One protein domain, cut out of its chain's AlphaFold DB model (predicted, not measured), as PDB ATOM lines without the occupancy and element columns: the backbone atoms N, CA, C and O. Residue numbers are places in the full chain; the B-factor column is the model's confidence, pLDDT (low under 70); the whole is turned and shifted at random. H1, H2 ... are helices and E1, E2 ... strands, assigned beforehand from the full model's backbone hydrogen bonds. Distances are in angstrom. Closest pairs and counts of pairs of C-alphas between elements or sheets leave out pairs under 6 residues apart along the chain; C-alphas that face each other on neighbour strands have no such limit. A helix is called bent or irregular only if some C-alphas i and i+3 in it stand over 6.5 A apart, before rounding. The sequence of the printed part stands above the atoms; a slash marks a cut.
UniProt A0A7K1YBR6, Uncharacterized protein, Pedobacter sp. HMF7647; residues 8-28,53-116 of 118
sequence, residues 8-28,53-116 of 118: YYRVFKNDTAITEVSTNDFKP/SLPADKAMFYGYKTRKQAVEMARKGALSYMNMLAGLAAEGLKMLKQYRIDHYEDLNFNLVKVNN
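Overview. This is residues 8 to 28 and 53 to 116 of the 118 residues of an uncharacterized protein of Pedobacter sp. HMF7647 (UniProt A0A7K1YBR6). A small three-stranded antiparallel sheet packs on the first part of one long helix, H1, whose later part sticks out as a long arm with the short helix H2 at its far end. Sheet and helix make two layers, a sheet with a helix on one face, and the free arm, residues 83 to 116, makes the length. The printed part has 85 residues with three named strands and then two named helices, in the order E1 E2 E3 H1 H2; the sheet's order is E2 E1 E3, and the class is mixed, helices and strands. The whole is extended, with a radius of gyration of the C-alphas of 23.5 A and spans of 73 by 23 by 17 A.

Arrangement. E1, residues 8 to 12, is the inner strand and forms a hairpin with E2, residues 18 to 22; N 10 and O 19 are within hydrogen-bond range at 2.9 A. On its other side E1 is antiparallel to E3, residues 60 to 64, at 158 degrees, with N 61 and O 11 at 2.8 A. H1, residues 67 to 102, is on the sheet at a height of 10.4 A, and its closest C-alphas to E1 are those of Val 11 and Ala 74, 6.0 A. It runs along the strands, at 2 degrees to E1 on the local plane. H2, residues 104 to 114, is not on the sheet, and it and H1 meet only through their link. Each O i to N i+4 pair of H1 is within hydrogen-bond range, against 5 of 7 in H2.

Along the chain. E1 begins at C-alpha 8 (294.087, 259.985, 442.054) and is 13.9 A long, E2 13.1 A and E3 11.4 A. H1 is 52.3 A long, from C-alpha 67 (294.719, 252.476, 439.542) to C-alpha 102 (299.490, 257.228, 387.668). H2, 15.5 A, is only just irregular: C-alphas 108 and 111 are 6.6 A apart.

Size, cuts and confidence. The C-alphas farthest apart are those of Pro 28 and Asn 116, 74.1 A. Residues 29 to 52 are not printed, and C-alphas 28 and 53 are 7.4 A apart across this cut, which lies in the link E2 to E3; the other links are tight. The mean pLDDT of the printed part is 74.1, with residues 11 to 15, 23 to 28, 53 to 65 and 105 to 116 under 70.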
ATOM      1  N   TYR A   8     294.754 259.991 443.347       71.69
ATOM      2  CA  TYR A   8     294.087 259.985 442.054       71.69
ATOM      3  C   TYR A   8     295.072 259.548 440.981       71.69
ATOM      4  O   TYR A   8     296.283 259.629 441.159       71.69
ATOM      5  N   TYR A   9     294.554 259.081 439.854       75.69
ATOM      6  CA  TYR A   9     295.381 258.669 438.728       75.69
ATOM      7  C   TYR A   9     294.926 259.399 437.465       75.69
ATOM      8  O   TYR A   9     293.723 259.541 437.220       75.69
ATOM      9  N   ARG A  10     295.893 259.855 436.665       74.12
ATOM     10  CA  ARG A  10     295.669 260.487 435.357       74.12
ATOM     11  C   ARG A  10     296.394 259.731 434.253       74.12
ATOM     12  O   ARG A  10     297.425 259.102 434.504       74.12
ATOM     13  N   VAL A  11     295.848 259.828 433.047       68.88
ATOM     14  CA  VAL A  11     296.360 259.166 431.847       68.88
ATOM     15  C   VAL A  11     296.146 260.078 430.643       68.88
ATOM     16  O   VAL A  11     295.067 260.645 430.479       68.88
ATOM     17  N   PHE A  12     297.149 260.219 429.780       68.88
ATOM     18  CA  PHE A  12     296.999 260.945 428.516       68.88
ATOM     19  C   PHE A  12     296.343 260.061 427.447       68.88
ATOM     20  O   PHE A  12     296.559 258.855 427.410       68.88
ATOM     21  N   LYS A  13     295.541 260.657 426.554       64.44
ATOM     22  CA  LYS A  13     294.690 259.932 425.587       64.44
ATOM     23  C   LYS A  13     295.428 258.923 424.702       64.44
ATOM     24  O   LYS A  13     294.839 257.908 424.348       64.44
ATOM     25  N   ASN A  14     296.693 259.186 424.389       66.94
ATOM     26  CA  ASN A  14     297.506 258.376 423.478       66.94
ATOM     27  C   ASN A  14     298.700 257.720 424.188       66.94
ATOM     28  O   ASN A  14     299.629 257.263 423.528       66.94
ATOM     29  N   ASP A  15     298.700 257.712 425.521       66.12
ATOM     30  CA  ASP A  15     299.820 257.240 426.329       66.12
ATOM     31  C   ASP A  15     299.422 256.015 427.166       66.12
ATOM     32  O   ASP A  15     298.254 255.776 427.480       66.12
ATOM     33  N   THR A  16     300.426 255.228 427.531       73.81
ATOM     34  CA  THR A  16     300.325 254.099 428.461       73.81
ATOM     35  C   THR A  16     300.776 254.469 429.871       73.81
ATOM     36  O   THR A  16     300.486 253.739 430.822       73.81
ATOM     37  N   ALA A  17     301.460 255.606 430.025       75.25
ATOM     38  CA  ALA A  17     301.920 256.078 431.315       75.25
ATOM     39  C   ALA A  17     300.747 256.504 432.211       75.25
ATOM     40  O   ALA A  17     299.827 257.220 431.809       75.25
ATOM     41  N   ILE A  18     300.813 256.077 433.471       77.94
ATOM     42  CA  ILE A  18     299.867 256.461 434.516       77.94
ATOM     43  C   ILE A  18     300.619 257.342 435.496       77.94
ATOM     44  O   ILE A  18     301.610 256.907 436.080       77.94
ATOM     45  N   THR A  19     300.134 258.562 435.714       80.25
ATOM     46  CA  THR A  19     300.668 259.425 436.772       80.25
ATOM     47  C   THR A  19     299.754 259.366 437.988       80.25
ATOM     48  O   THR A  19     298.542 259.552 437.865       80.25
ATOM     49  N   GLU A  20     300.330 259.120 439.160       79.00
ATOM     50  CA  GLU A  20     299.648 259.306 440.440       79.00
ATOM     51  C   GLU A  20     299.633 260.799 440.791       79.00
ATOM     52  O   GLU A  20     300.634 261.491 440.620       79.00
ATOM     53  N   VAL A  21     298.488 261.295 441.248       73.00
ATOM     54  CA  VAL A  21     298.277 262.684 441.656       73.00
ATOM     55  C   VAL A  21     297.780 262.682 443.094       73.00
ATOM     56  O   VAL A  21     296.807 261.994 443.426       73.00
ATOM     57  N   SER A  22     298.452 263.441 443.954       70.44
ATOM     58  CA  SER A  22     298.052 263.612 445.346       70.44
ATOM     59  C   SER A  22     296.903 264.609 445.449       70.44
ATOM     60  O   SER A  22     296.777 265.522 444.634       70.44
ATOM     61  N   THR A  23     296.079 264.496 446.495       67.00
ATOM     62  CA  THR A  23     295.037 265.504 446.775       67.00
ATOM     63  C   THR A  23     295.633 266.906 446.976       67.00
ATOM     64  O   THR A  23     294.973 267.902 446.699       67.00
ATOM     65  N   ASN A  24     296.899 266.988 447.397       64.88
ATOM     66  CA  ASN A  24     297.608 268.253 447.603       64.88
ATOM     67  C   ASN A  24     297.968 268.969 446.291       64.88
ATOM     68  O   ASN A  24     298.227 270.169 446.306       64.88
ATOM     69  N   ASP A  25     297.963 268.258 445.160       64.44
ATOM     70  CA  ASP A  25     298.287 268.834 443.851       64.44
ATOM     71  C   ASP A  25     297.093 269.584 443.238       64.44
ATOM     72  O   ASP A  25     297.223 270.271 442.219       64.44
ATOM     73  N   PHE A  26     295.910 269.463 443.846       63.88
ATOM     74  CA  PHE A  26     294.721 270.160 443.390       63.88
ATOM     75  C   PHE A  26     294.721 271.597 443.909       63.88
ATOM     76  O   PHE A  26     294.655 271.851 445.111       63.88
ATOM     77  N   LYS A  27     294.731 272.561 442.988       59.78
ATOM     78  CA  LYS A  27     294.573 273.974 443.333       59.78
ATOM     79  C   LYS A  27     293.084 274.318 443.446       59.78
ATOM     80  O   LYS A  27     292.294 273.845 442.626       59.78
ATOM     81  N   PRO A  28     292.676 275.136 444.427       55.09
ATOM     82  CA  PRO A  28     291.334 275.695 444.432       55.09
ATOM     83  C   PRO A  28     291.140 276.527 443.159       55.09
ATOM     84  O   PRO A  28     292.019 277.309 442.792       55.09
ATOM     85  N   SER A  53     289.269 270.877 440.989       51.41
ATOM     86  CA  SER A  53     289.416 270.344 439.634       51.41
ATOM     87  C   SER A  53     290.829 270.605 439.135       51.41
ATOM     88  O   SER A  53     291.280 271.750 439.115       51.41
ATOM     89  N   LEU A  54     291.519 269.557 438.691       54.66
ATOM     90  CA  LEU A  54     292.695 269.738 437.842       54.66
ATOM     91  C   LEU A  54     292.235 270.416 436.540       54.66
ATOM     92  O   LEU A  54     291.159 270.067 436.046       54.66
ATOM     93  N   PRO A  55     292.997 271.378 435.988       53.03
ATOM     94  CA  PRO A  55     292.626 272.014 434.732       53.03
ATOM     95  C   PRO A  55     292.462 270.940 433.654       53.03
ATOM     96  O   PRO A  55     293.327 270.078 433.486       53.03
ATOM     97  N   ALA A  56     291.320 270.964 432.969       52.47
ATOM     98  CA  ALA A  56     291.010 270.000 431.930       52.47
ATOM     99  C   ALA A  56     291.942 270.227 430.734       52.47
ATOM    100  O   ALA A  56     291.725 271.126 429.922       52.47
ATOM    101  N   ASP A  57     292.982 269.408 430.615       55.53
ATOM    102  CA  ASP A  57     293.714 269.293 429.363       55.53
ATOM    103  C   ASP A  57     292.854 268.475 428.388       55.53
ATOM    104  O   ASP A  57     292.429 267.356 428.695       55.53
ATOM    105  N   LYS A  58     292.594 269.025 427.195       57.19
ATOM    106  CA  LYS A  58     291.831 268.359 426.125       57.19
ATOM    107  C   LYS A  58     292.435 266.997 425.748       57.19
ATOM    108  O   LYS A  58     291.725 266.162 425.179       57.19
ATOM    109  N   ALA A  59     293.707 266.758 426.073       57.00
ATOM    110  CA  ALA A  59     294.437 265.519 425.832       57.00
ATOM    111  C   ALA A  59     294.459 264.528 427.019       57.00
ATOM    112  O   ALA A  59     295.034 263.448 426.872       57.00
ATOM    113  N   MET A  60     293.841 264.830 428.170       58.09
ATOM    114  CA  MET A  60     293.893 263.972 429.363       58.09
ATOM    115  C   MET A  60     292.559 263.301 429.699       58.09
ATOM    116  O   MET A  60     291.493 263.912 429.672       58.09
ATOM    117  N   PHE A  61     292.646 262.040 430.114       58.59
ATOM    118  CA  PHE A  61     291.646 261.392 430.945       58.59
ATOM    119  C   PHE A  61     292.022 261.599 432.423       58.59
ATOM    120  O   PHE A  61     293.096 261.179 432.867       58.59
ATOM    121  N   TYR A  62     291.154 262.250 433.197       64.25
ATOM    122  CA  TYR A  62     291.392 262.559 434.611       64.25
ATOM    123  C   TYR A  62     290.293 261.992 435.519       64.25
ATOM    124  O   TYR A  62     289.195 261.673 435.071       64.25
ATOM    125  N   GLY A  63     290.593 261.884 436.819       60.25
ATOM    126  CA  GLY A  63     289.592 261.596 437.854       60.25
ATOM    127  C   GLY A  63     289.407 260.121 438.221       60.25
ATOM    128  O   GLY A  63     288.420 259.781 438.875       60.25
ATOM    129  N   TYR A  64     290.336 259.229 437.857       69.12
ATOM    130  CA  TYR A  64     290.223 257.822 438.241       69.12
ATOM    131  C   TYR A  64     290.523 257.631 439.727       69.12
ATOM    132  O   TYR A  64     291.633 257.891 440.193       69.12
ATOM    133  N   LYS A  65     289.522 257.128 440.459       69.44
ATOM    134  CA  LYS A  65     289.610 256.826 441.897       69.44
ATOM    135  C   LYS A  65     290.479 255.603 442.192       69.44
ATOM    136  O   LYS A  65     290.893 255.396 443.325       69.44
ATOM    137  N   THR A  66     290.727 254.762 441.187       75.50
ATOM    138  CA  THR A  66     291.533 253.547 441.340       75.50
ATOM    139  C   THR A  66     292.531 253.398 440.204       75.50
ATOM    140  O   THR A  66     292.243 253.713 439.046       75.50
ATOM    141  N   ARG A  67     293.690 252.818 440.527       78.38
ATOM    142  CA  ARG A  67     294.719 252.476 439.542       78.38
ATOM    143  C   ARG A  67     294.181 251.532 438.467       78.38
ATOM    144  O   ARG A  67     294.507 251.699 437.302       78.38
ATOM    145  N   LYS A  68     293.319 250.576 438.839       81.69
ATOM    146  CA  LYS A  68     292.701 249.624 437.901       81.69
ATOM    147  C   LYS A  68     291.906 250.342 436.804       81.69
ATOM    148  O   LYS A  68     292.085 250.029 435.633       81.69
ATOM    149  N   GLN A  69     291.085 251.326 437.178       78.44
ATOM    150  CA  GLN A  69     290.326 252.132 436.215       78.44
ATOM    151  C   GLN A  69     291.248 252.962 435.314       78.44
ATOM    152  O   GLN A  69     291.030 253.020 434.107       78.44
ATOM    153  N   ALA A  70     292.308 253.548 435.877       78.69
ATOM    154  CA  ALA A  70     293.291 254.288 435.091       78.69
ATOM    155  C   ALA A  70     294.008 253.394 434.067       78.69
ATOM    156  O   ALA A  70     294.090 253.757 432.900       78.69
ATOM    157  N   VAL A  71     294.451 252.195 434.467       81.31
ATOM    158  CA  VAL A  71     295.066 251.205 433.561       81.31
ATOM    159  C   VAL A  71     294.115 250.824 432.428       81.31
ATOM    160  O   VAL A  71     294.523 250.769 431.271       81.31
ATOM    161  N   GLU A  72     292.843 250.566 432.737       83.50
ATOM    162  CA  GLU A  72     291.860 250.192 431.717       83.50
ATOM    163  C   GLU A  72     291.692 251.295 430.665       83.50
ATOM    164  O   GLU A  72     291.638 251.016 429.465       83.50
ATOM    165  N   MET A  73     291.650 252.547 431.110       78.88
ATOM    166  CA  MET A  73     291.467 253.694 430.228       78.88
ATOM    167  C   MET A  73     292.738 254.034 429.447       78.88
ATOM    168  O   MET A  73     292.629 254.344 428.264       78.88
ATOM    169  N   ALA A  74     293.924 253.846 430.035       80.25
ATOM    170  CA  ALA A  74     295.197 253.872 429.310       80.25
ATOM    171  C   ALA A  74     295.220 252.841 428.184       80.25
ATOM    172  O   ALA A  74     295.530 253.165 427.042       80.25
ATOM    173  N   ARG A  75     294.792 251.608 428.475       81.38
ATOM    174  CA  ARG A  75     294.718 250.545 427.468       81.38
ATOM    175  C   ARG A  75     293.761 250.907 426.332       81.38
ATOM    176  O   ARG A  75     294.100 250.703 425.171       81.38
ATOM    177  N   LYS A  76     292.574 251.435 426.654       81.62
ATOM    178  CA  LYS A  76     291.583 251.860 425.647       81.62
ATOM    179  C   LYS A  76     292.104 253.017 424.791       81.62
ATOM    180  O   LYS A  76     291.968 252.956 423.572       81.62
ATOM    181  N   GLY A  77     292.715 254.028 425.410       78.12
ATOM    182  CA  GLY A  77     293.306 255.174 424.716       78.12
ATOM    183  C   GLY A  77     294.432 254.762 423.769       78.12
ATOM    184  O   GLY A  77     294.365 255.029 422.571       78.12
ATOM    185  N   ALA A  78     295.402 253.997 424.276       80.19
ATOM    186  CA  ALA A  78     296.512 253.482 423.478       80.19
ATOM    187  C   ALA A  78     296.037 252.613 422.302       80.19
ATOM    188  O   ALA A  78     296.500 252.800 421.179       80.19
ATOM    189  N   LEU A  79     295.072 251.711 422.524       82.88
ATOM    190  CA  LEU A  79     294.510 250.881 421.453       82.88
ATOM    191  C   LEU A  79     293.810 251.728 420.382       82.88
ATOM    192  O   LEU A  79     293.993 251.494 419.190       82.88
ATOM    193  N   SER A  80     293.035 252.734 420.797       80.06
ATOM    194  CA  SER A  80     292.394 253.671 419.869       80.06
ATOM    195  C   SER A  80     293.426 254.408 419.017       80.06
ATOM    196  O   SER A  80     293.233 254.558 417.812       80.06
ATOM    197  N   TYR A  81     294.531 254.844 419.624       83.75
ATOM    198  CA  TYR A  81     295.602 255.539 418.920       83.75
ATOM    199  C   TYR A  81     296.340 254.620 417.936       83.75
ATOM    200  O   TYR A  81     296.565 255.005 416.790       83.75
ATOM    201  N   MET A  82     296.636 253.376 418.329       84.19
ATOM    202  CA  MET A  82     297.219 252.375 417.426       84.19
ATOM    203  C   MET A  82     296.324 252.115 416.209       84.19
ATOM    204  O   MET A  82     296.820 252.082 415.085       84.19
ATOM    205  N   ASN A  83     295.008 251.994 416.411       87.75
ATOM    206  CA  ASN A  83     294.057 251.805 415.313       87.75
ATOM    207  C   ASN A  83     294.032 253.008 414.359       87.75
ATOM    208  O   ASN A  83     293.989 252.828 413.144       87.75
ATOM    209  N   MET A  84     294.102 254.230 414.894       89.19
ATOM    210  CA  MET A  84     294.207 255.444 414.085       89.19
ATOM    211  C   MET A  84     295.491 255.448 413.239       89.19
ATOM    212  O   MET A  84     295.428 255.692 412.036       89.19
ATOM    213  N   LEU A  85     296.647 255.131 413.839       90.38
ATOM    214  CA  LEU A  85     297.925 255.046 413.120       90.38
ATOM    215  C   LEU A  85     297.905 253.967 412.031       90.38
ATOM    216  O   LEU A  85     298.411 254.196 410.933       90.38
ATOM    217  N   ALA A  86     297.289 252.815 412.306       92.94
ATOM    218  CA  ALA A  86     297.112 251.759 411.316       92.94
ATOM    219  C   ALA A  86     296.256 252.229 410.125       92.94
ATOM    220  O   ALA A  86     296.600 251.943 408.977       92.94
ATOM    221  N   GLY A  87     295.190 252.994 410.384       94.50
ATOM    222  CA  GLY A  87     294.367 253.617 409.345       94.50
ATOM    223  C   GLY A  87     295.165 254.580 408.463       94.50
ATOM    224  O   GLY A  87     295.180 254.423 407.243       94.50
ATOM    225  N   LEU A  88     295.912 255.502 409.076       93.81
ATOM    226  CA  LEU A  88     296.766 256.453 408.352       93.81
ATOM    227  C   LEU A  88     297.831 255.747 407.500       93.81
ATOM    228  O   LEU A  88     298.074 256.133 406.357       93.81
ATOM    229  N   ALA A  89     298.450 254.685 408.023       93.06
ATOM    230  CA  ALA A  89     299.428 253.899 407.275       93.06
ATOM    231  C   ALA A  89     298.797 253.200 406.057       93.06
ATOM    232  O   ALA A  89     299.390 253.180 404.975       93.06
ATOM    233  N   ALA A  90     297.589 252.651 406.208       96.69
ATOM    234  CA  ALA A  90     296.860 252.017 405.113       96.69
ATOM    235  C   ALA A  90     296.474 253.026 404.017       96.69
ATOM    236  O   ALA A  90     296.636 252.734 402.828       96.69
ATOM    237  N   GLU A  91     296.019 254.220 404.401       95.81
ATOM    238  CA  GLU A  91     295.729 255.313 403.467       95.81
ATOM    239  C   GLU A  91     296.988 255.782 402.733       95.81
ATOM    240  O   GLU A  91     296.982 255.868 401.504       95.81
ATOM    241  N   GLY A  92     298.093 255.989 403.454       95.12
ATOM    242  CA  GLY A  92     299.377 256.360 402.857       95.12
ATOM    243  C   GLY A  92     299.878 255.317 401.853       95.12
ATOM    244  O   GLY A  92     300.280 255.660 400.741       95.12
ATOM    245  N   LEU A  93     299.778 254.024 402.185       95.06
ATOM    246  CA  LEU A  93     300.131 252.944 401.262       95.06
ATOM    247  C   LEU A  93     299.244 252.944 400.009       95.06
ATOM    248  O   LEU A  93     299.734 252.694 398.906       95.06
ATOM    249  N   LYS A  94     297.942 253.212 400.164       95.94
ATOM    250  CA  LYS A  94     297.012 253.330 399.036       95.94
ATOM    251  C   LYS A  94     297.408 254.488 398.120       95.94
ATOM    252  O   LYS A  94     297.487 254.282 396.911       95.94
ATOM    253  N   MET A  95     297.709 255.659 398.683       94.62
ATOM    254  CA  MET A  95     298.160 256.825 397.917       94.62
ATOM    255  C   MET A  95     299.460 256.540 397.157       94.62
ATOM    256  O   MET A  95     299.540 256.831 395.970       94.62
ATOM    257  N   LEU A  96     300.445 255.896 397.791       92.81
ATOM    258  CA  LEU A  96     301.704 255.520 397.134       92.81
ATOM    259  C   LEU A  96     301.494 254.552 395.966       92.81
ATOM    260  O   LEU A  96     302.105 254.703 394.907       92.81
ATOM    261  N   LYS A  97     300.624 253.550 396.145       92.06
ATOM    262  CA  LYS A  97     300.273 252.623 395.063       92.06
ATOM    263  C   LYS A  97     299.611 253.356 393.901       92.06
ATOM    264  O   LYS A  97     299.957 253.059 392.762       92.06
ATOM    265  N   GLN A  98     298.707 254.289 394.197       91.31
ATOM    266  CA  GLN A  98     298.029 255.088 393.181       91.31
ATOM    267  C   GLN A  98     299.019 255.979 392.430       91.31
ATOM    268  O   GLN A  98     299.098 255.884 391.215       91.31
ATOM    269  N   TYR A  99     299.870 256.719 393.145       89.62
ATOM    270  CA  TYR A  99     300.930 257.531 392.546       89.62
ATOM    271  C   TYR A  99     301.821 256.705 391.609       89.62
ATOM    272  O   TYR A  99     302.103 257.103 390.485       89.62
ATOM    273  N   ARG A 100     302.236 255.505 392.033       86.69
ATOM    274  CA  ARG A 100     303.044 254.617 391.186       86.69
ATOM    275  C   ARG A 100     302.313 254.195 389.907       86.69
ATOM    276  O   ARG A 100     302.972 254.013 388.893       86.69
ATOM    277  N   ILE A 101     301.000 253.969 389.971       88.00
ATOM    278  CA  ILE A 101     300.181 253.622 388.799       88.00
ATOM    279  C   ILE A 101     300.079 254.833 387.871       88.00
ATOM    280  O   ILE A 101     300.387 254.711 386.690       88.00
ATOM    281  N   ASP A 102     299.718 255.991 388.423       89.06
ATOM    282  CA  ASP A 102     299.490 257.228 387.668       89.06
ATOM    283  C   ASP A 102     300.766 257.728 386.978       89.06
ATOM    284  O   ASP A 102     300.707 258.288 385.888       89.06
ATOM    285  N   HIS A 103     301.929 257.480 387.584       85.38
ATOM    286  CA  HIS A 103     303.233 257.923 387.089       85.38
ATOM    287  C   HIS A 103     304.102 256.783 386.545       85.38
ATOM    288  O   HIS A 103     305.319 256.938 386.428       85.38
ATOM    289  N   TYR A 104     303.520 255.620 386.228       76.31
ATOM    290  CA  TYR A 104     304.292 254.446 385.808       76.31
ATOM    291  C   TYR A 104     305.114 254.714 384.537       76.31
ATOM    292  O   TYR A 104     306.290 254.362 384.488       76.31
ATOM    293  N   GLU A 105     304.532 255.377 383.534       66.06
ATOM    294  CA  GLU A 105     305.234 255.703 382.285       66.06
ATOM    295  C   GLU A 105     306.332 256.757 382.483       66.06
ATOM    296  O   GLU A 105     307.431 256.620 381.940       66.06
ATOM    297  N   ASP A 106     306.090 257.765 383.324       67.62
ATOM    298  CA  ASP A 106     307.084 258.800 383.615       67.62
ATOM    299  C   ASP A 106     308.286 258.250 384.388       67.62
ATOM    300  O   ASP A 106     309.435 258.532 384.037       67.62
ATOM    301  N   LEU A 107     308.027 257.421 385.406       63.59
ATOM    302  CA  LEU A 107     309.062 256.801 386.233       63.59
ATOM    303  C   LEU A 107     309.888 255.759 385.466       63.59
ATOM    304  O   LEU A 107     311.098 255.698 385.674       63.59
ATOM    305  N   ASN A 108     309.277 254.959 384.583       61.75
ATOM    306  CA  ASN A 108     309.990 253.891 383.865       61.75
ATOM    307  C   ASN A 108     310.527 254.285 382.483       61.75
ATOM    308  O   ASN A 108     311.497 253.679 382.033       61.75
ATOM    309  N   PHE A 109     309.913 255.236 381.776       56.12
ATOM    310  CA  PHE A 109     310.229 255.486 380.364       56.12
ATOM    311  C   PHE A 109     310.787 256.888 380.122       56.12
ATOM    312  O   PHE A 109     311.833 257.022 379.482       56.12
ATOM    313  N   ASN A 110     310.147 257.926 380.665       57.94
ATOM    314  CA  ASN A 110     310.541 259.309 380.381       57.94
ATOM    315  C   ASN A 110     311.767 259.749 381.199       57.94
ATOM    316  O   ASN A 110     312.699 260.316 380.631       57.94
ATOM    317  N   LEU A 111     311.844 259.412 382.492       57.78
ATOM    318  CA  LEU A 111     313.006 259.753 383.331       57.78
ATOM    319  C   LEU A 111     314.246 258.888 383.039       57.78
ATOM    320  O   LEU A 111     315.375 259.362 383.150       57.78
ATOM    321  N   VAL A 112     314.062 257.633 382.614       57.12
ATOM    322  CA  VAL A 112     315.177 256.729 382.272       57.12
ATOM    323  C   VAL A 112     315.803 257.088 380.920       57.12
ATOM    324  O   VAL A 112     317.015 256.960 380.756       57.12
ATOM    325  N   LYS A 113     315.025 257.578 379.944       53.00
ATOM    326  CA  LYS A 113     315.573 258.015 378.646       53.00
ATOM    327  C   LYS A 113     316.400 259.294 378.745       53.00
ATOM    328  O   LYS A 113     317.430 259.377 378.084       53.00
ATOM    329  N   VAL A 114     315.997 260.243 379.590       54.41
ATOM    330  CA  VAL A 114     316.742 261.496 379.807       54.41
ATOM    331  C   VAL A 114     318.131 261.235 380.405       54.41
ATOM    332  O   VAL A 114     319.092 261.883 380.005       54.41
ATOM    333  N   ASN A 115     318.280 260.233 381.277       54.06
ATOM    334  CA  ASN A 115     319.580 259.884 381.868       54.06
ATOM    335  C   ASN A 115     320.518 259.086 380.943       54.06
ATOM    336  O   ASN A 115     321.688 258.927 381.276       54.06
ATOM    337  N   ASN A 116     320.033 258.579 379.806       52.56
ATOM    338  CA  ASN A 116     320.812 257.748 378.876       52.56
ATOM    339  C   ASN A 116     321.132 258.457 377.542       52.56
ATOM    340  O   ASN A 116     321.606 257.812 376.610       52.56
TER     341      ASN A 116